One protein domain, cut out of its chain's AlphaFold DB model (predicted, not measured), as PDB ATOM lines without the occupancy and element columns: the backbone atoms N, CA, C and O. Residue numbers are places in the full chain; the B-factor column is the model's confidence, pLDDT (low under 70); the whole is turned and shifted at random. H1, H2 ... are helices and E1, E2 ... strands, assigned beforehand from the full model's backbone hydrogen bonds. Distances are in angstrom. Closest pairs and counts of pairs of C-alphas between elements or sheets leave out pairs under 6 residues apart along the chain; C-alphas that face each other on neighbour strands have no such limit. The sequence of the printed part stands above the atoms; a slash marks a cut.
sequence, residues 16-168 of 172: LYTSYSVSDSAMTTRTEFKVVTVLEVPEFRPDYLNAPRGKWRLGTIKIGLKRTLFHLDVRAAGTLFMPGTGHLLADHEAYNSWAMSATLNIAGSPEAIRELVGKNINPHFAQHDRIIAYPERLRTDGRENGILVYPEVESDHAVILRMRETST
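What this domain is: This is residues 16 to 168 of the 172 residues of an uncharacterized protein of Alphaproteobacteria bacterium (UniProt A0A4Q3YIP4). Two lobes sit side by side, with a helical arm sticking out beyond the second: the first is a strongly twisted sheet folded over by the sharp bend of its long strand E2, and the second is a small sheet, E6 E7 E8, with H1 and H2 on its opposite faces. The arm, residues 156 to 168, holds H3 and stands free. The printed part has 153 residues with three named helices and eight named strands, in the order E1 E2 E3 E4 E5 H1 E6 H2 E7 E8 H3; the large sheet runs E4 E3 E2 E1 E5, antiparallel, the small one is mixed, and the class is mixed, helices and strands. The whole is compact, with a radius of gyration of the C-alphas of 17.0 A, yet elongated, spanning 56 by 35 by 26 A.

How they stand to each other: E1, residues 16 to 22, E2, residues 28 to 46, E3, residues 54 to 62, and E4, residues 70 to 74, form a meander, each strand the antiparallel neighbour of the one before. E2 bends by 133 degrees at residue 37; its residues 28 to 34 pair with E1, with N 31 and O 19 at 2.9 A, and its residues 34 to 46 with E3, with N 45 and O 55 at 2.7 A. E3 bends by 70 degrees at residue 59 and pairs with E4, with N 58 and O 72 at 2.9 A. E5, residues 79 to 83, is the other edge strand, antiparallel to E1, with N 82 and O 18 at 2.8 A. The closest C-alphas of E2 and E6, residues 104 to 107, are those of Thr 28 and Leu 104, 5.4 A apart. E6 is parallel to E7, residues 131 to 134, with N 132 and O 104 at 2.8 A. E7 and E8, residues 147 to 150, are a hairpin, with N 133 and O 147 at 2.8 A. H2, residues 110 to 118, lies over E7 at a height over the sheet of 8.0 A, slantwise at 34 degrees on the local plane; E6, H2 and E7 are a strand-helix-strand unit, two parallel strands with a helix between, with a right-handed crossover. H1, residues 91 to 95, is on the opposite face of the small sheet, over none of its strands, with the C-alphas of Asp 91 and Ala 107 closest at 4.7 A. H1 and H2 only graze the large sheet. H3, residues 156 to 166, is on neither sheet. In H1, H2 and H3 every O i to N i+4 pair is within hydrogen-bond range.

Where its parts are: E1 begins at C-alpha 16 (370.908, 251.102, 321.503) and is 20.3 A long. E2 measures 21.1 A and E3 22.1 A. H2 is 12.3 A long. H3 measures 15.4 A and ends at C-alpha 166 (342.473, 289.829, 317.455).

The domain as a whole: The farthest C-alphas, those of Arg 67 and Thr 168, are 60.2 A apart. The printed part has no cut. The links H2 to E7 and E7 to E8 are long. The mean pLDDT of the printed part is 83.8; it is under 70 at residues 99 to 100, 127 to 129, 139 to 144, 151 to 164 and 166 to 168.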
ATOM      1  N   LEU A  16     372.120 250.802 320.755       97.62
ATOM      2  CA  LEU A  16     370.908 251.102 321.503       97.62
ATOM      3  C   LEU A  16     370.329 252.431 321.039       97.62
ATOM      4  O   LEU A  16     371.073 253.386 320.821       97.62
ATOM      5  N   TYR A  17     369.007 252.491 320.955       97.69
ATOM      6  CA  TYR A  17     368.281 253.702 320.607       97.69
ATOM      7  C   TYR A  17     367.007 253.827 321.432       97.69
ATOM      8  O   TYR A  17     366.445 252.840 321.914       97.69
ATOM      9  N   THR A  18     366.526 255.061 321.515       97.62
ATOM     10  CA  THR A  18     365.191 255.398 321.992       97.62
ATOM     11  C   THR A  18     364.418 256.031 320.854       97.62
ATOM     12  O   THR A  18     364.908 256.949 320.199       97.62
ATOM     13  N   SER A  19     363.206 255.544 320.617       95.38
ATOM     14  CA  SER A  19     362.278 256.156 319.670       95.38
ATOM     15  C   SER A  19     361.112 256.817 320.383       95.38
ATOM     16  O   SER A  19     360.655 256.308 321.407       95.38
ATOM     17  N   TYR A  20     360.633 257.920 319.811       94.31
ATOM     18  CA  TYR A  20     359.371 258.554 320.184       94.31
ATOM     19  C   TYR A  20     358.487 258.625 318.950       94.31
ATOM     20  O   TYR A  20     358.930 259.076 317.894       94.31
ATOM     21  N   SER A  21     357.246 258.180 319.071       92.12
ATOM     22  CA  SER A  21     356.248 258.254 318.001       92.12
ATOM     23  C   SER A  21     354.863 258.463 318.593       92.12
ATOM     24  O   SER A  21     354.662 258.223 319.778       92.12
ATOM     25  N   VAL A  22     353.902 258.894 317.785       89.19
ATOM     26  CA  VAL A  22     352.493 258.927 318.195       89.19
ATOM     27  C   VAL A  22     351.823 257.628 317.746       89.19
ATOM     28  O   VAL A  22     351.899 257.255 316.573       89.19
ATOM     29  N   SER A  23     351.190 256.922 318.680       86.62
ATOM     30  CA  SER A  23     350.421 255.710 318.405       86.62
ATOM     31  C   SER A  23     349.150 256.024 317.612       86.62
ATOM     32  O   SER A  23     348.698 257.166 317.529       86.62
ATOM     33  N   ASP A  24     348.502 254.984 317.086       82.38
ATOM     34  CA  ASP A  24     347.200 255.130 316.425       82.38
ATOM     35  C   ASP A  24     346.084 255.586 317.396       82.38
ATOM     36  O   ASP A  24     345.036 256.046 316.951       82.38
ATOM     37  N   SER A  25     346.321 255.529 318.714       82.38
ATOM     38  CA  SER A  25     345.434 256.050 319.763       82.38
ATOM     39  C   SER A  25     345.790 257.471 320.223       82.38
ATOM     40  O   SER A  25     345.368 257.868 321.306       82.38
ATOM     41  N   ALA A  26     346.596 258.211 319.451       83.56
ATOM     42  CA  ALA A  26     347.062 259.560 319.785       83.56
ATOM     43  C   ALA A  26     347.827 259.642 321.125       83.56
ATOM     44  O   ALA A  26     347.698 260.603 321.878       83.56
ATOM     45  N   MET A  27     348.628 258.617 321.435       87.00
ATOM     46  CA  MET A  27     349.490 258.602 322.618       87.00
ATOM     47  C   MET A  27     350.955 258.603 322.199       87.00
ATOM     48  O   MET A  27     351.362 257.840 321.320       87.00
ATOM     49  N   THR A  28     351.775 259.416 322.862       90.56
ATOM     50  CA  THR A  28     353.224 259.334 322.670       90.56
ATOM     51  C   THR A  28     353.715 257.985 323.164       90.56
ATOM     52  O   THR A  28     353.479 257.612 324.300       90.56
ATOM     53  N   THR A  29     354.384 257.235 322.306       91.75
ATOM     54  CA  THR A  29     355.004 255.956 322.627       91.75
ATOM     55  C   THR A  29     356.504 256.153 322.634       91.75
ATOM     56  O   THR A  29     357.090 256.506 321.605       91.75
ATOM     57  N   ARG A  30     357.119 255.906 323.790       94.50
ATOM     58  CA  ARG A  30     358.567 255.829 323.942       94.50
ATOM     59  C   ARG A  30     358.987 254.365 323.902       94.50
ATOM     60  O   ARG A  30     358.373 253.511 324.537       94.50
ATOM     61  N   THR A  31     360.009 254.031 323.128       95.44
ATOM     62  CA  THR A  31     360.514 252.651 323.071       95.44
ATOM     63  C   THR A  31     362.025 252.641 323.020       95.44
ATOM     64  O   THR A  31     362.620 253.174 322.086       95.44
ATOM     65  N   GLU A  32     362.624 251.992 324.014       96.75
ATOM     66  CA  GLU A  32     364.050 251.688 324.064       96.75
ATOM     67  C   GLU A  32     364.312 250.307 323.474       96.75
ATOM     68  O   GLU A  32     363.658 249.319 323.830       96.75
ATOM     69  N   PHE A  33     365.281 250.220 322.572       96.94
ATOM     70  CA  PHE A  33     365.585 248.972 321.896       96.94
ATOM     71  C   PHE A  33     367.043 248.882 321.455       96.94
ATOM     72  O   PHE A  33     367.732 249.880 321.256       96.94
ATOM     73  N   LYS A  34     367.496 247.643 321.260       97.62
ATOM     74  CA  LYS A  34     368.752 247.321 320.584       97.62
ATOM     75  C   LYS A  34     368.468 246.939 319.141       97.62
ATOM     76  O   LYS A  34     367.632 246.065 318.901       97.62
ATOM     77  N   VAL A  35     369.176 247.539 318.191       97.56
ATOM     78  CA  VAL A  35     369.086 247.151 316.778       97.56
ATOM     79  C   VAL A  35     369.784 245.812 316.584       97.56
ATOM     80  O   VAL A  35     370.922 245.623 317.016       97.56
ATOM     81  N   VAL A  36     369.101 244.872 315.938       97.50
ATOM     82  CA  VAL A  36     369.642 243.542 315.628       97.50
ATOM     83  C   VAL A  36     370.007 243.460 314.154       97.50
ATOM     84  O   VAL A  36     371.126 243.081 313.826       97.50
ATOM     85  N   THR A  37     369.106 243.896 313.275       97.56
ATOM     86  CA  THR A  37     369.379 244.033 311.842       97.56
ATOM     87  C   THR A  37     368.824 245.346 311.313       97.56
ATOM     88  O   THR A  37     367.835 245.862 311.835       97.56
ATOM     89  N   VAL A  38     369.447 245.855 310.252       97.38
ATOM     90  CA  VAL A  38     368.951 246.976 309.447       97.38
ATOM     91  C   VAL A  38     368.807 246.467 308.020       97.38
ATOM     92  O   VAL A  38     369.712 245.807 307.511       97.38
ATOM     93  N   LEU A  39     367.658 246.712 307.399       95.69
ATOM     94  CA  LEU A  39     367.429 246.378 305.998       95.69
ATOM     95  C   LEU A  39     368.178 247.374 305.117       95.69
ATOM     96  O   LEU A  39     368.073 248.582 305.314       95.69
ATOM     97  N   GLU A  40     368.885 246.865 304.111       90.88
ATOM     98  CA  GLU A  40     369.524 247.702 303.090       90.88
ATOM     99  C   GLU A  40     368.486 248.545 302.330       90.88
ATOM    100  O   GLU A  40     368.711 249.719 302.028       90.88
ATOM    101  N   VAL A  41     367.312 247.951 302.087       92.69
ATOM    102  CA  VAL A  41     366.147 248.610 301.499       92.69
ATOM    103  C   VAL A  41     364.952 248.442 302.444       92.69
ATOM    104  O   VAL A  41     364.450 247.325 302.591       92.69
ATOM    105  N   PRO A  42     364.490 249.524 303.097       94.19
ATOM    106  CA  PRO A  42     363.266 249.516 303.889       94.19
ATOM    107  C   PRO A  42     362.044 249.018 303.114       94.19
ATOM    108  O   PRO A  42     361.839 249.378 301.954       94.19
ATOM    109  N   GLU A  43     361.193 248.236 303.776       94.56
ATOM    110  CA  GLU A  43     359.970 247.680 303.185       94.56
ATOM    111  C   GLU A  43     358.766 248.552 303.564       94.56
ATOM    112  O   GLU A  43     358.513 248.792 304.748       94.56
ATOM    113  N   PHE A  44     358.000 249.034 302.582       93.38
ATOM    114  CA  PHE A  44     356.770 249.776 302.860       93.38
ATOM    115  C   PHE A  44     355.633 248.823 303.244       93.38
ATOM    116  O   PHE A  44     355.330 247.863 302.537       93.38
ATOM    117  N   ARG A  45     354.981 249.112 304.369       93.31
ATOM    118  CA  ARG A  45     353.877 248.348 304.947       93.31
ATOM    119  C   ARG A  45     352.638 249.250 304.973       93.31
ATOM    120  O   ARG A  45     352.537 250.090 305.869       93.31
ATOM    121  N   PRO A  46     351.723 249.135 303.995       91.25
ATOM    122  CA  PRO A  46     350.538 249.985 303.950       91.25
ATOM    123  C   PRO A  46     349.611 249.681 305.136       91.25
ATOM    124  O   PRO A  46     349.507 248.529 305.560       91.25
ATOM    125  N   ASP A  47     348.931 250.705 305.668       86.38
ATOM    126  CA  ASP A  47     348.035 250.549 306.832       86.38
ATOM    127  C   ASP A  47     346.841 249.612 306.525       86.38
ATOM    128  O   ASP A  47     346.320 248.935 307.409       86.38
ATOM    129  N   TYR A  48     346.414 249.565 305.262       88.38
ATOM    130  CA  TYR A  48     345.415 248.649 304.703       88.38
ATOM    131  C   TYR A  48     345.701 248.433 303.208       88.38
ATOM    132  O   TYR A  48     346.545 249.118 302.628       88.38
ATOM    133  N   LEU A  49     345.025 247.478 302.560       90.69
ATOM    134  CA  LEU A  49     345.269 247.150 301.150       90.69
ATOM    135  C   LEU A  49     345.156 248.403 300.259       90.69
ATOM    136  O   LEU A  49     344.140 249.092 300.282       90.69
ATOM    137  N   ASN A  50     346.203 248.681 299.474       86.50
ATOM    138  CA  ASN A  50     346.324 249.851 298.591       86.50
ATOM    139  C   ASN A  50     346.297 251.223 299.295       86.50
ATOM    140  O   ASN A  50     346.085 252.242 298.635       86.50
ATOM    141  N   ALA A  51     346.517 251.288 300.613       85.19
ATOM    142  CA  ALA A  51     346.618 252.566 301.308       85.19
ATOM    143  C   ALA A  51     347.813 253.384 300.777       85.19
ATOM    144  O   ALA A  51     348.925 252.856 300.696       85.19
ATOM    145  N   PRO A  52     347.635 254.690 300.498       81.19
ATOM    146  CA  PRO A  52     348.742 255.575 300.124       81.19
ATOM    147  C   PRO A  52     349.640 255.933 301.323       81.19
ATOM    148  O   PRO A  52     350.656 256.603 301.162       81.19
ATOM    149  N   ARG A  53     349.256 255.502 302.532       85.19
ATOM    150  CA  ARG A  53     349.951 255.723 303.803       85.19
ATOM    151  C   ARG A  53     350.287 254.393 304.472       85.19
ATOM    152  O   ARG A  53     349.609 253.388 304.257       85.19
ATOM    153  N   GLY A  54     351.322 254.403 305.297       88.75
ATOM    154  CA  GLY A  54     351.783 253.204 305.973       88.75
ATOM    155  C   GLY A  54     353.007 253.446 306.836       88.75
ATOM    156  O   GLY A  54     353.425 254.585 307.072       88.75
ATOM    157  N   LYS A  55     353.590 252.344 307.286       92.69
ATOM    158  CA  LYS A  55     354.837 252.302 308.048       92.69
ATOM    159  C   LYS A  55     355.953 251.762 307.159       92.69
ATOM    160  O   LYS A  55     355.714 250.993 306.235       92.69
ATOM    161  N   TRP A  56     357.180 252.157 307.443       94.75
ATOM    162  CA  TRP A  56     358.377 251.599 306.837       94.75
ATOM    163  C   TRP A  56     359.027 250.649 307.826       94.75
ATOM    164  O   TRP A  56     359.330 251.029 308.957       94.75
ATOM    165  N   ARG A  57     359.239 249.414 307.389       96.75
ATOM    166  CA  ARG A  57     360.010 248.425 308.123       96.75
ATOM    167  C   ARG A  57     361.482 248.670 307.867       96.75
ATOM    168  O   ARG A  57     361.933 248.590 306.727       96.75
ATOM    169  N   LEU A  58     362.226 248.947 308.929       96.75
ATOM    170  CA  LEU A  58     363.651 249.273 308.842       96.75
ATOM    171  C   LEU A  58     364.559 248.089 309.179       96.75
ATOM    172  O   LEU A  58     365.747 248.132 308.884       96.75
ATOM    173  N   GLY A  59     364.030 247.044 309.816       97.00
ATOM    174  CA  GLY A  59     364.830 245.922 310.299       97.00
ATOM    175  C   GLY A  59     364.205 245.212 311.485       97.00
ATOM    176  O   GLY A  59     362.979 245.164 311.624       97.00
ATOM    177  N   THR A  60     365.060 244.641 312.331       97.94
ATOM    178  CA  THR A  60     364.641 243.955 313.556       97.94
ATOM    179  C   THR A  60     365.339 244.513 314.781       97.94
ATOM    180  O   THR A  60     366.496 244.941 314.737       97.94
ATOM    181  N   ILE A  61     364.616 244.500 315.894       97.75
ATOM    182  CA  ILE A  61     365.044 245.051 317.171       97.75
ATOM    183  C   ILE A  61     364.766 244.071 318.306       97.75
ATOM    184  O   ILE A  61     363.925 243.174 318.207       97.75
ATOM    185  N   LYS A  62     365.456 244.288 319.420       96.75
ATOM    186  CA  LYS A  62     365.222 243.619 320.696       96.75
ATOM    187  C   LYS A  62     364.820 244.663 321.733       96.75
ATOM    188  O   LYS A  62     365.548 245.632 321.935       96.75
ATOM    189  N   ILE A  63     363.683 244.456 322.393       93.62
ATOM    190  CA  ILE A  63     363.164 245.358 323.431       93.62
ATOM    191  C   ILE A  63     363.458 244.752 324.807       93.62
ATOM    192  O   ILE A  63     363.027 243.635 325.117       93.62
ATOM    193  N   GLY A  64     364.196 245.492 325.636       85.62
ATOM    194  CA  GLY A  64     364.632 245.047 326.961       85.62
ATOM    195  C   GLY A  64     365.442 243.742 326.934       85.62
ATOM    196  O   GLY A  64     366.214 243.465 326.014       85.62
ATOM    197  N   LEU A  65     365.256 242.906 327.960       79.44
ATOM    198  CA  LEU A  65     365.961 241.623 328.108       79.44
ATOM    199  C   LEU A  65     365.278 240.449 327.382       79.44
ATOM    200  O   LEU A  65     365.795 239.330 327.397       79.44
ATOM    201  N   LYS A  66     364.130 240.680 326.731       80.19
ATOM    202  CA  LYS A  66     363.329 239.624 326.093       80.19
ATOM    203  C   LYS A  66     364.115 238.946 324.972       80.19
ATOM    204  O   LYS A  66     364.761 239.622 324.185       80.19
ATOM    205  N   ARG A  67     364.050 237.614 324.863       83.25
ATOM    206  CA  ARG A  67     364.716 236.862 323.775       83.25
ATOM    207  C   ARG A  67     364.069 237.086 322.400       83.25
ATOM    208  O   ARG A  67     364.705 236.820 321.390       83.25
ATOM    209  N   THR A  68     362.829 237.564 322.375       93.50
ATOM    210  CA  THR A  68     362.039 237.787 321.163       93.50
ATOM    211  C   THR A  68     362.564 238.967 320.347       93.50
ATOM    212  O   THR A  68     362.884 240.020 320.904       93.50
ATOM    213  N   LEU A  69     362.611 238.787 319.026       95.31
ATOM    214  CA  LEU A  69     362.891 239.841 318.056       95.31
ATOM    215  C   LEU A  69     361.581 240.428 317.529       95.31
ATOM    216  O   LEU A  69     360.620 239.696 317.298       95.31
ATOM    217  N   PHE A  70     361.566 241.738 317.315       96.19
ATOM    218  CA  PHE A  70     360.425 242.469 316.771       96.19
ATOM    219  C   PHE A  70     360.841 243.204 315.501       96.19
ATOM    220  O   PHE A  70     361.998 243.601 315.364       96.19
ATOM    221  N   HIS A  71     359.906 243.410 314.580       97.00
ATOM    222  CA  HIS A  71     360.135 244.311 313.455       97.00
ATOM    223  C   HIS A  71     360.075 245.766 313.915       97.00
ATOM    224  O   HIS A  71     359.218 246.131 314.719       97.00
ATOM    225  N   LEU A  72     360.983 246.590 313.393       96.19
ATOM    226  CA  LEU A  72     360.947 248.036 313.589       96.19
ATOM    227  C   LEU A  72     360.147 248.673 312.452       96.19
ATOM    228  O   LEU A  72     360.709 249.001 311.406       96.19
ATOM    229  N   ASP A  73     358.841 248.813 312.670       95.38
ATOM    230  CA  ASP A  73     357.898 249.420 311.729       95.38
ATOM    231  C   ASP A  73     357.582 250.855 312.177       95.38
ATOM    232  O   ASP A  73     356.999 251.054 313.243       95.38
ATOM    233  N   VAL A  74     357.948 251.863 311.377       92.19
ATOM    234  CA  VAL A  74     357.838 253.280 311.781       92.19
ATOM    235  C   VAL A  74     357.220 254.182 310.723       92.19
ATOM    236  O   VAL A  74     357.368 253.969 309.522       92.19
ATOM    237  N   ARG A  75     356.562 255.258 311.162       90.50
ATOM    238  CA  ARG A  75     356.193 256.366 310.273       90.50
ATOM    239  C   ARG A  75     357.389 257.309 310.194       90.50
ATOM    240  O   ARG A  75     357.608 258.077 311.119       90.50
ATOM    241  N   ALA A  76     358.155 257.259 309.102       87.38
ATOM    242  CA  ALA A  76     359.410 258.010 308.970       87.38
ATOM    243  C   ALA A  76     359.267 259.516 309.262       87.38
ATOM    244  O   ALA A  76     360.124 260.087 309.925       87.38
ATOM    245  N   ALA A  77     358.156 260.135 308.855       86.94
ATOM    246  CA  ALA A  77     357.886 261.538 309.161       86.94
ATOM    247  C   ALA A  77     357.564 261.805 310.640       86.94
ATOM    248  O   ALA A  77     357.818 262.905 311.110       86.94
ATOM    249  N   GLY A  78     357.038 260.821 311.373       87.56
ATOM    250  CA  GLY A  78     356.491 260.966 312.728       87.56
ATOM    251  C   GLY A  78     357.194 260.154 313.801       87.56
ATOM    252  O   GLY A  78     356.571 259.726 314.769       87.56
ATOM    253  N   THR A  79     358.472 259.840 313.607       92.19
ATOM    254  CA  THR A  79     359.248 259.089 314.596       92.19
ATOM    255  C   THR A  79     360.596 259.744 314.823       92.19
ATOM    256  O   THR A  79     361.399 259.874 313.905       92.19
ATOM    257  N   LEU A  80     360.849 260.140 316.060       93.19
ATOM    258  CA  LEU A  80     362.159 260.574 316.518       93.19
ATOM    259  C   LEU A  80     363.017 259.352 316.848       93.19
ATOM    260  O   LEU A  80     362.505 258.381 317.406       93.19
ATOM    261  N   PHE A  81     364.316 259.422 316.563       95.44
ATOM    262  CA  PHE A  81     365.290 258.405 316.961       95.44
ATOM    263  C   PHE A  81     366.490 259.050 317.649       95.44
ATOM    264  O   PHE A  81     367.211 259.827 317.028       95.44
ATOM    265  N   MET A  82     366.711 258.696 318.916       96.25
ATOM    266  CA  MET A  82     367.845 259.151 319.719       96.25
ATOM    267  C   MET A  82     368.827 258.007 319.943       96.25
ATOM    268  O   MET A  82     368.397 256.929 320.366       96.25
ATOM    269  N   PRO A  83     370.134 258.210 319.726       97.00
ATOM    270  CA  PRO A  83     371.152 257.271 320.178       97.00
ATOM    271  C   PRO A  83     371.103 257.087 321.703       97.00
ATOM    272  O   PRO A  83     370.981 258.057 322.450       97.00
ATOM    273  N   GLY A  84     371.215 255.847 322.179       95.94
ATOM    274  CA  GLY A  84     371.212 255.498 323.603       95.94
ATOM    275  C   GLY A  84     369.826 255.311 324.241       95.94
ATOM    276  O   GLY A  84     368.791 255.311 323.572       95.94
ATOM    277  N   THR A  85     369.827 255.122 325.561       94.44
ATOM    278  CA  THR A  85     368.653 254.873 326.425       94.44
ATOM    279  C   THR A  85     368.625 255.849 327.601       94.44
ATOM    280  O   THR A  85     369.606 256.554 327.832       94.44
ATOM    281  N   GLY A  86     367.538 255.866 328.377       90.25
ATOM    282  CA  GLY A  86     367.410 256.731 329.555       90.25
ATOM    283  C   GLY A  86     367.097 258.190 329.220       90.25
ATOM    284  O   GLY A  86     367.363 259.079 330.024       90.25
ATOM    285  N   HIS A  87     366.558 258.440 328.027       94.69
ATOM    286  CA  HIS A  87     366.074 259.761 327.623       94.69
ATOM    287  C   HIS A  87     364.755 260.116 328.327       94.69
ATOM    288  O   HIS A  87     364.156 259.279 329.005       94.69
ATOM    289  N   LEU A  88     364.299 261.360 328.146       94.62
ATOM    290  CA  LEU A  88     363.086 261.903 328.770       94.62
ATOM    291  C   LEU A  88     361.875 260.973 328.612       94.62
ATOM    292  O   LEU A  88     361.655 260.383 327.553       94.62
ATOM    293  N   LEU A  89     361.074 260.850 329.663       94.62
ATOM    294  CA  LEU A  89     359.856 260.046 329.634       94.62
ATOM    295  C   LEU A  89     358.768 260.730 328.800       94.62
ATOM    296  O   LEU A  89     358.769 261.950 328.632       94.62
ATOM    297  N   ALA A  90     357.814 259.956 328.292       91.44
ATOM    298  CA  ALA A  90     356.564 260.536 327.808       91.44
ATOM    299  C   ALA A  90     355.733 261.085 328.989       91.44
ATOM    300  O   ALA A  90     355.882 260.637 330.128       91.44
ATOM    301  N   ASP A  91     354.834 262.032 328.721       87.75
ATOM    302  CA  ASP A  91     353.948 262.648 329.726       87.75
ATOM    303  C   ASP A  91     353.203 261.615 330.594       87.75
ATOM    304  O   ASP A  91     353.220 261.677 331.824       87.75
ATOM    305  N   HIS A  92     352.606 260.612 329.955       87.56
ATOM    306  CA  HIS A  92     351.839 259.570 330.624       87.56
ATOM    307  C   HIS A  92     352.714 258.609 331.438       87.56
ATOM    308  O   HIS A  92     352.259 258.124 332.470       87.56
ATOM    309  N   GLU A  93     353.961 258.367 331.018       90.94
ATOM    310  CA  GLU A  93     354.928 257.561 331.777       90.94
ATOM    311  C   GLU A  93     355.360 258.286 333.060       90.94
ATOM    312  O   GLU A  93     355.502 257.655 334.106       90.94
ATOM    313  N   ALA A  94     355.566 259.605 332.992       89.94
ATOM    314  CA  ALA A  94     356.031 260.403 334.125       89.94
ATOM    315  C   ALA A  94     354.909 260.762 335.113       89.94
ATOM    316  O   ALA A  94     355.132 260.793 336.324       89.94
ATOM    317  N   TYR A  95     353.707 261.054 334.608       86.12
ATOM    318  CA  TYR A  95     352.663 261.731 335.384       86.12
ATOM    319  C   TYR A  95     351.344 260.962 335.504       86.12
ATOM    320  O   TYR A  95     350.424 261.443 336.178       86.12
ATOM    321  N   ASN A  96     351.236 259.781 334.879       82.62
ATOM    322  CA  ASN A  96     349.989 259.016 334.769       82.62
ATOM    323  C   ASN A  96     348.824 259.883 334.253       82.62
ATOM    324  O   ASN A  96     347.713 259.836 334.782       82.62
ATOM    325  N   SER A  97     349.103 260.741 333.272       71.06
ATOM    326  CA  SER A  97     348.145 261.692 332.714       71.06
ATOM    327  C   SER A  97     348.232 261.696 331.191       71.06
ATOM    328  O   SER A  97     349.335 261.632 330.658       71.06
ATOM    329  N   TRP A  98     347.093 261.779 330.503       71.00
ATOM    330  CA  TRP A  98     347.032 261.722 329.043       71.00
ATOM    331  C   TRP A  98     346.577 263.060 328.475       71.00
ATOM    332  O   TRP A  98     345.428 263.445 328.679       71.00
ATOM    333  N   ALA A  99     347.442 263.731 327.715       66.56
ATOM    334  CA  ALA A  99     347.026 264.893 326.931       66.56
ATOM    335  C   ALA A  99     346.156 264.517 325.707       66.56
ATOM    336  O   ALA A  99     345.518 265.384 325.127       66.56
ATOM    337  N   MET A 100     346.097 263.228 325.319       66.25
ATOM    338  CA  MET A 100     345.261 262.692 324.218       66.25
ATOM    339  C   MET A 100     345.325 263.507 322.912       66.25
ATOM    340  O   MET A 100     344.355 263.602 322.159       66.25
ATOM    341  N   SER A 101     346.482 264.088 322.624       72.12
ATOM    342  CA  SER A 101     346.730 264.900 321.445       72.12
ATOM    343  C   SER A 101     347.522 264.101 320.407       72.12
ATOM    344  O   SER A 101     348.367 263.273 320.742       72.12
ATOM    345  N   ALA A 102     347.284 264.354 319.116       77.69
ATOM    346  CA  ALA A 102     348.021 263.725 318.009       77.69
ATOM    347  C   ALA A 102     349.470 264.262 317.872       77.69
ATOM    348  O   ALA A 102     349.994 264.416 316.770       77.69
ATOM    349  N   THR A 103     350.101 264.567 319.003       86.00
ATOM    350  CA  THR A 103     351.353 265.307 319.161       86.00
ATOM    351  C   THR A 103     352.319 264.517 320.040       86.00
ATOM    352  O   THR A 103     351.913 263.629 320.795       86.00
ATOM    353  N   LEU A 104     353.615 264.826 319.953       89.19
ATOM    354  CA  LEU A 104     354.609 264.220 320.840       89.19
ATOM    355  C   LEU A 104     354.619 264.961 322.180       89.19
ATOM    356  O   LEU A 104     355.112 266.079 322.267       89.19
ATOM    357  N   ASN A 105     354.088 264.328 323.217       89.62
ATOM    358  CA  ASN A 105     353.998 264.837 324.580       89.62
ATOM    359  C   ASN A 105     355.127 264.224 325.413       89.62
ATOM    360  O   ASN A 105     355.129 263.024 325.706       89.62
ATOM    361  N   ILE A 106     356.115 265.044 325.765       91.12
ATOM    362  CA  ILE A 106     357.324 264.603 326.469       91.12
ATOM    363  C   ILE A 106     357.395 265.319 327.817       91.12
ATOM    364  O   ILE A 106     357.191 266.531 327.903       91.12
ATOM    365  N   ALA A 107     357.677 264.562 328.873       91.62
ATOM    366  CA  ALA A 107     357.885 265.099 330.208       91.62
ATOM    367  C   ALA A 107     359.281 265.724 330.307       91.62
ATOM    368  O   ALA A 107     360.292 265.067 330.049       91.62
ATOM    369  N   GLY A 108     359.342 266.996 330.688       90.25
ATOM    370  CA  GLY A 108     360.589 267.745 330.785       90.25
ATOM    371  C   GLY A 108     360.420 269.223 330.464       90.25
ATOM    372  O   GLY A 108     359.371 269.662 329.990       90.25
ATOM    373  N   SER A 109     361.470 270.000 330.730       90.56
ATOM    374  CA  SER A 109     361.489 271.414 330.361       90.56
ATOM    375  C   SER A 109     361.597 271.581 328.836       90.56
ATOM    376  O   SER A 109     362.124 270.691 328.153       90.56
ATOM    377  N   PRO A 110     361.144 272.718 328.276       89.44
ATOM    378  CA  PRO A 110     361.329 273.022 326.861       89.44
ATOM    379  C   PRO A 110     362.789 272.902 326.411       89.44
ATOM    380  O   PRO A 110     363.055 272.361 325.344       89.44
ATOM    381  N   GLU A 111     363.740 273.349 327.230       89.62
ATOM    382  CA  GLU A 111     365.178 273.323 326.935       89.62
ATOM    383  C   GLU A 111     365.697 271.887 326.834       89.62
ATOM    384  O   GLU A 111     366.370 271.544 325.861       89.62
ATOM    385  N   ALA A 112     365.326 271.028 327.790       90.94
ATOM    386  CA  ALA A 112     365.702 269.617 327.776       90.94
ATOM    387  C   ALA A 112     365.139 268.894 326.541       90.94
ATOM    388  O   ALA A 112     365.801 268.038 325.952       90.94
ATOM    389  N   ILE A 113     363.930 269.262 326.111       90.75
ATOM    390  CA  ILE A 113     363.308 268.698 324.912       90.75
ATOM    391  C   ILE A 113     363.966 269.234 323.639       90.75
ATOM    392  O   ILE A 113     364.189 268.452 322.719       90.75
ATOM    393  N   ARG A 114     364.351 270.516 323.572       88.75
ATOM    394  CA  ARG A 114     365.146 271.042 322.444       88.75
ATOM    395  C   ARG A 114     366.480 270.309 322.322       88.75
ATOM    396  O   ARG A 114     366.849 269.904 321.223       88.75
ATOM    397  N   GLU A 115     367.168 270.078 323.439       90.94
ATOM    398  CA  GLU A 115     368.414 269.305 323.458       90.94
ATOM    399  C   GLU A 115     368.189 267.862 322.982       90.94
ATOM    400  O   GLU A 115     368.970 267.337 322.185       90.94
ATOM    401  N   LEU A 116     367.101 267.226 323.429       91.31
ATOM    402  CA  LEU A 116     366.706 265.894 322.974       91.31
ATOM    403  C   LEU A 116     366.463 265.876 321.460       91.31
ATOM    404  O   LEU A 116     367.018 265.033 320.764       91.31
ATOM    405  N   VAL A 117     365.677 266.817 320.933       89.56
ATOM    406  CA  VAL A 117     365.376 266.923 319.497       89.56
ATOM    407  C   VAL A 117     366.646 267.153 318.679       89.56
ATOM    408  O   VAL A 117     366.789 266.564 317.609       89.56
ATOM    409  N   GLY A 118     367.610 267.917 319.201       89.50
ATOM    410  CA  GLY A 118     368.923 268.108 318.576       89.50
ATOM    411  C   GLY A 118     369.746 266.821 318.414       89.50
ATOM    412  O   GLY A 118     370.647 266.775 317.580       89.50
ATOM    413  N   LYS A 119     369.426 265.753 319.160       92.75
ATOM    414  CA  LYS A 119     370.062 264.426 319.048       92.75
ATOM    415  C   LYS A 119     369.370 263.516 318.025       92.75
ATOM    416  O   LYS A 119     369.805 262.376 317.843       92.75
ATOM    417  N   ASN A 120     368.303 263.984 317.372       93.62
ATOM    418  CA  ASN A 120     367.534 263.183 316.430       93.62
ATOM    419  C   ASN A 120     368.355 262.798 315.201       93.62
ATOM    420  O   ASN A 120     368.784 263.652 314.432       93.62
ATOM    421  N   ILE A 121     368.493 261.494 314.967       95.12
ATOM    422  CA  ILE A 121     369.212 260.976 313.799       95.12
ATOM    423  C   ILE A 121     368.310 260.718 312.592       95.12
ATOM    424  O   ILE A 121     368.816 260.339 311.540       95.12
ATOM    425  N   ASN A 122     366.987 260.861 312.716       93.31
ATOM    426  CA  ASN A 122     366.073 260.651 311.599       93.31
ATOM    427  C   ASN A 122     365.951 261.918 310.734       93.31
ATOM    428  O   ASN A 122     365.254 262.847 311.147       93.31
ATOM    429  N   PRO A 123     366.535 261.941 309.518       90.12
ATOM    430  CA  PRO A 123     366.497 263.121 308.655       90.12
ATOM    431  C   PRO A 123     365.131 263.324 307.988       90.12
ATOM    432  O   PRO A 123     364.883 264.374 307.405       90.12
ATOM    433  N   HIS A 124     364.252 262.320 308.047       88.94
ATOM    434  CA  HIS A 124     362.906 262.374 307.476       88.94
ATOM    435  C   HIS A 124     361.873 262.846 308.487       88.94
ATOM    436  O   HIS A 124     360.708 262.956 308.122       88.94
ATOM    437  N   PHE A 125     362.267 263.079 309.746       86.56
ATOM    438  CA  PHE A 125     361.348 263.585 310.752       86.56
ATOM    439  C   PHE A 125     360.830 264.952 310.308       86.56
ATOM    440  O   PHE A 125     361.568 265.930 310.222       86.56
ATOM    441  N   ALA A 126     359.545 264.979 309.999       75.31
ATOM    442  CA  ALA A 126     358.857 266.114 309.414       75.31
ATOM    443  C   ALA A 126     357.470 266.273 310.039       75.31
ATOM    444  O   ALA A 126     356.600 266.882 309.429       75.31
ATOM    445  N   GLN A 127     357.215 265.670 311.210       62.16
ATOM    446  CA  GLN A 127     355.889 265.704 311.809       62.16
ATOM    447  C   GLN A 127     355.535 267.153 312.096       62.16
ATOM    448  O   GLN A 127     356.089 267.788 312.990       62.16
ATOM    449  N   HIS A 128     354.609 267.652 311.289       52.72
ATOM    450  CA  HIS A 128     354.141 269.025 311.273       52.72
ATOM    451  C   HIS A 128     353.320 269.404 312.518       52.72
ATOM    452  O   HIS A 128     352.831 270.524 312.592       52.72
ATOM    453  N   ASP A 129     353.236 268.534 313.527       55.59
ATOM    454  CA  ASP A 129     352.453 268.758 314.735       55.59
ATOM    455  C   ASP A 129     353.290 268.527 315.998       55.59
ATOM    456  O   ASP A 129     353.534 267.401 316.431       55.59
ATOM    457  N   ARG A 130     353.711 269.662 316.565       75.25
ATOM    458  CA  ARG A 130     353.851 269.966 317.993       75.25
ATOM    459  C   ARG A 130     354.581 268.904 318.822       75.25
ATOM    460  O   ARG A 130     353.989 267.946 319.295       75.25
ATOM    461  N   ILE A 131     355.866 269.110 319.100       84.44
ATOM    462  CA  ILE A 131     356.453 268.505 320.305       84.44
ATOM    463  C   ILE A 131     356.055 269.407 321.466       84.44
ATOM    464  O   ILE A 131     356.386 270.592 321.461       84.44
ATOM    465  N   ILE A 132     355.314 268.862 322.422       86.56
ATOM    466  CA  ILE A 132     354.800 269.575 323.584       86.56
ATOM    467  C   ILE A 132     355.578 269.117 324.813       86.56
ATOM    468  O   ILE A 132     355.633 267.927 325.136       86.56
ATOM    469  N   ALA A 133     356.186 270.083 325.490       86.94
ATOM    470  CA  ALA A 133     356.805 269.905 326.785       86.94
ATOM    471  C   ALA A 133     355.757 269.926 327.887       86.94
ATOM    472  O   ALA A 133     354.938 270.841 327.958       86.94
ATOM    473  N   TYR A 134     355.869 268.970 328.797       86.69
ATOM    474  CA  TYR A 134     355.167 268.971 330.072       86.69
ATOM    475  C   TYR A 134     356.211 268.998 331.190       86.69
ATOM    476  O   TYR A 134     356.706 267.941 331.577       86.69
ATOM    477  N   PRO A 135     356.596 270.186 331.693       83.38
ATOM    478  CA  PRO A 135     357.565 270.294 332.789       83.38
ATOM    479  C   PRO A 135     357.013 269.762 334.119       83.38
ATOM    480  O   PRO A 135     357.764 269.317 334.984       83.38
ATOM    481  N   GLU A 136     355.690 269.810 334.270       81.88
ATOM    482  CA  GLU A 136     354.951 269.401 335.458       81.88
ATOM    483  C   GLU A 136     353.760 268.517 335.069       81.88
ATOM    484  O   GLU A 136     353.330 268.479 333.912       81.88
ATOM    485  N   ARG A 137     353.197 267.820 336.062       79.38
ATOM    486  CA  ARG A 137     351.993 266.998 335.903       79.38
ATOM    487  C   ARG A 137     350.818 267.831 335.382       79.38
ATOM    488  O   ARG A 137     350.609 268.959 335.828       79.38
ATOM    489  N   LEU A 138     350.004 267.236 334.502       70.50
ATOM    490  CA  LEU A 138     348.756 267.846 334.031       70.50
ATOM    491  C   LEU A 138     347.878 268.268 335.215       70.50
ATOM    492  O   LEU A 138     347.640 267.486 336.142       70.50
ATOM    493  N   ARG A 139     347.386 269.510 335.179       68.06
ATOM    494  CA  ARG A 139     346.454 270.004 336.192       68.06
ATOM    495  C   ARG A 139     345.125 269.269 336.059       68.06
ATOM    496  O   ARG A 139     344.632 269.012 334.965       68.06
ATOM    497  N   THR A 140     344.518 268.959 337.198       65.38
ATOM    498  CA  THR A 140     343.205 268.302 337.271       65.38
ATOM    499  C   THR A 140     342.042 269.241 336.942       65.38
ATOM    500  O   THR A 140     340.907 268.785 336.863       65.38
ATOM    501  N   ASP A 141     342.306 270.537 336.737       68.62
ATOM    502  CA  ASP A 141     341.316 271.547 336.343       68.62
ATOM    503  C   ASP A 141     341.019 271.557 334.829       68.62
ATOM    504  O   ASP A 141     340.267 272.407 334.354       68.62
ATOM    505  N   GLY A 142     341.587 270.606 334.077       57.22
ATOM    506  CA  GLY A 142     341.342 270.434 332.646       57.22
ATOM    507  C   GLY A 142     342.074 271.439 331.755       57.22
ATOM    508  O   GLY A 142     341.856 271.432 330.547       57.22
ATOM    509  N   ARG A 143     342.939 272.298 332.313       58.56
ATOM    510  CA  ARG A 143     343.793 273.185 331.515       58.56
ATOM    511  C   ARG A 143     345.067 272.450 331.097       58.56
ATOM    512  O   ARG A 143     345.840 271.992 331.940       58.56
ATOM    513  N   GLU A 144     345.292 272.352 329.790       64.62
ATOM    514  CA  GLU A 144     346.561 271.882 329.233       64.62
ATOM    515  C   GLU A 144     347.650 272.931 329.500       64.62
ATOM    516  O   GLU A 144     347.584 274.046 328.990       64.62
ATOM    517  N   ASN A 145     348.669 272.582 330.292       71.25
ATOM    518  CA  ASN A 145     349.846 273.441 330.511       71.25
ATOM    519  C   ASN A 145     351.016 273.069 329.592       71.25
ATOM    520  O   ASN A 145     352.172 273.359 329.903       71.25
ATOM    521  N   GLY A 146     350.732 272.347 328.512       79.19
ATOM    522  CA  GLY A 146     351.749 271.926 327.568       79.19
ATOM    523  C   GLY A 146     352.396 273.134 326.896       79.19
ATOM    524  O   GLY A 146     351.707 274.030 326.414       79.19
ATOM    525  N   ILE A 147     353.725 273.159 326.840       84.62
ATOM    526  CA  ILE A 147     354.481 274.215 326.167       84.62
ATOM    527  C   ILE A 147     354.918 273.692 324.803       84.62
ATOM    528  O   ILE A 147     355.643 272.706 324.714       84.62
ATOM    529  N   LEU A 148     354.499 274.353 323.725       84.38
ATOM    530  CA  LEU A 148     354.953 274.015 322.377       84.38
ATOM    531  C   LEU A 148     356.466 274.261 322.243       84.38
ATOM    532  O   LEU A 148     356.937 275.383 322.421       84.38
ATOM    533  N   VAL A 149     357.225 273.218 321.906       81.00
ATOM    534  CA  VAL A 149     358.686 273.273 321.723       81.00
ATOM    535  C   VAL A 149     359.081 273.272 320.249       81.00
ATOM    536  O   VAL A 149     360.028 273.960 319.868       81.00
ATOM    537  N   TYR A 150     358.367 272.504 319.423       75.81
ATOM    538  CA  TYR A 150     358.677 272.327 318.002       75.81
ATOM    539  C   TYR A 150     357.396 272.239 317.158       75.81
ATOM    540  O   TYR A 150     356.499 271.513 317.576       75.81
ATOM    541  N   PRO A 151     357.305 272.862 315.968       67.06
ATOM    542  CA  PRO A 151     358.317 273.733 315.367       67.06
ATOM    543  C   PRO A 151     358.509 275.030 316.170       67.06
ATOM    544  O   PRO A 151     357.618 275.449 316.902       67.06
ATOM    545  N   GLU A 152     359.690 275.648 316.059       58.31
ATOM    546  CA  GLU A 152     359.989 276.925 316.738       58.31
ATOM    547  C   GLU A 152     359.167 278.100 316.177       58.31
ATOM    548  O   GLU A 152     359.037 279.135 316.825       58.31
ATOM    549  N   VAL A 153     358.604 277.923 314.979       56.31
ATOM    550  CA  VAL A 153     357.717 278.872 314.303       56.31
ATOM    551  C   VAL A 153     356.270 278.454 314.555       56.31
ATOM    552  O   VAL A 153     355.946 277.270 314.454       56.31
ATOM    553  N   GLU A 154     355.396 279.412 314.876       52.72
ATOM    554  CA  GLU A 154     353.958 279.157 315.009       52.72
ATOM    555  C   GLU A 154     353.435 278.415 313.766       52.72
ATOM    556  O   GLU A 154     353.662 278.834 312.635       52.72
ATOM    557  N   SER A 155     352.725 277.298 313.971       53.59
ATOM    558  CA  SER A 155     351.999 276.631 312.881       53.59
ATOM    559  C   SER A 155     351.024 277.620 312.229       53.59
ATOM    560  O   SER A 155     350.388 278.372 312.969       53.59
ATOM    561  N   ASP A 156     350.804 277.557 310.912       50.88
ATOM    562  CA  ASP A 156     349.843 278.425 310.196       50.88
ATOM    563  C   ASP A 156     348.469 278.480 310.886       50.88
ATOM    564  O   ASP A 156     347.835 279.527 310.982       50.88
ATOM    565  N   HIS A 157     348.026 277.359 311.461       48.97
ATOM    566  CA  HIS A 157     346.791 277.277 312.239       48.97
ATOM    567  C   HIS A 157     346.796 278.147 313.513       48.97
ATOM    568  O   HIS A 157     345.783 278.754 313.851       48.97
ATOM    569  N   ALA A 158     347.924 278.218 314.227       53.66
ATOM    570  CA  ALA A 158     348.086 279.071 315.409       53.66
ATOM    571  C   ALA A 158     348.108 280.559 315.028       53.66
ATOM    572  O   ALA A 158     347.460 281.364 315.694       53.66
ATOM    573  N   VAL A 159     348.748 280.900 313.903       56.97
ATOM    574  CA  VAL A 159     348.717 282.257 313.335       56.97
ATOM    575  C   VAL A 159     347.280 282.651 312.969       56.97
ATOM    576  O   VAL A 159     346.805 283.710 313.376       56.97
ATOM    577  N   ILE A 160     346.542 281.776 312.275       57.41
ATOM    578  CA  ILE A 160     345.143 282.014 311.879       57.41
ATOM    579  C   ILE A 160     344.223 282.182 313.096       57.41
ATOM    580  O   ILE A 160     343.363 283.064 313.089       57.41
ATOM    581  N   LEU A 161     344.381 281.367 314.144       60.53
ATOM    582  CA  LEU A 161     343.602 281.516 315.378       60.53
ATOM    583  C   LEU A 161     343.881 282.852 316.064       60.53
ATOM    584  O   LEU A 161     342.938 283.568 316.393       60.53
ATOM    585  N   ARG A 162     345.152 283.241 316.184       61.53
ATOM    586  CA  ARG A 162     345.541 284.527 316.769       61.53
ATOM    587  C   ARG A 162     344.965 285.710 315.994       61.53
ATOM    588  O   ARG A 162     344.488 286.668 316.598       61.53
ATOM    589  N   MET A 163     344.967 285.629 314.661       62.44
ATOM    590  CA  MET A 163     344.324 286.623 313.795       62.44
ATOM    591  C   MET A 163     342.811 286.683 314.030       62.44
ATOM    592  O   MET A 163     342.248 287.773 314.067       62.44
ATOM    593  N   ARG A 164     342.137 285.543 314.229       60.84
ATOM    594  CA  ARG A 164     340.698 285.507 314.547       60.84
ATOM    595  C   ARG A 164     340.396 286.106 315.918       60.84
ATOM    596  O   ARG A 164     339.474 286.902 316.015       60.84
ATOM    597  N   GLU A 165     341.196 285.793 316.932       70.12
ATOM    598  CA  GLU A 165     341.044 286.331 318.290       70.12
ATOM    599  C   GLU A 165     341.250 287.852 318.331       70.12
ATOM    600  O   GLU A 165     340.452 288.555 318.946       70.12
ATOM    601  N   THR A 166     342.245 288.374 317.603       64.56
ATOM    602  CA  THR A 166     342.473 289.829 317.455       64.56
ATOM    603  C   THR A 166     341.443 290.535 316.570       64.56
ATOM    604  O   THR A 166     341.333 291.757 316.633       64.56
ATOM    605  N   SER A 167     340.675 289.791 315.771       54.75
ATOM    606  CA  SER A 167     339.597 290.329 314.928       54.75
ATOM    607  C   SER A 167     338.229 290.322 315.614       54.75
ATOM    608  O   SER A 167     337.271 290.846 315.049       54.75
ATOM    609  N   THR A 168     338.110 289.738 316.810       47.22
ATOM    610  CA  THR A 168     336.892 289.838 317.623       47.22
ATOM    611  C   THR A 168     336.887 291.215 318.288       47.22
ATOM    612  O   THR A 168     337.764 291.478 319.114       47.22
TER     613      THR A 168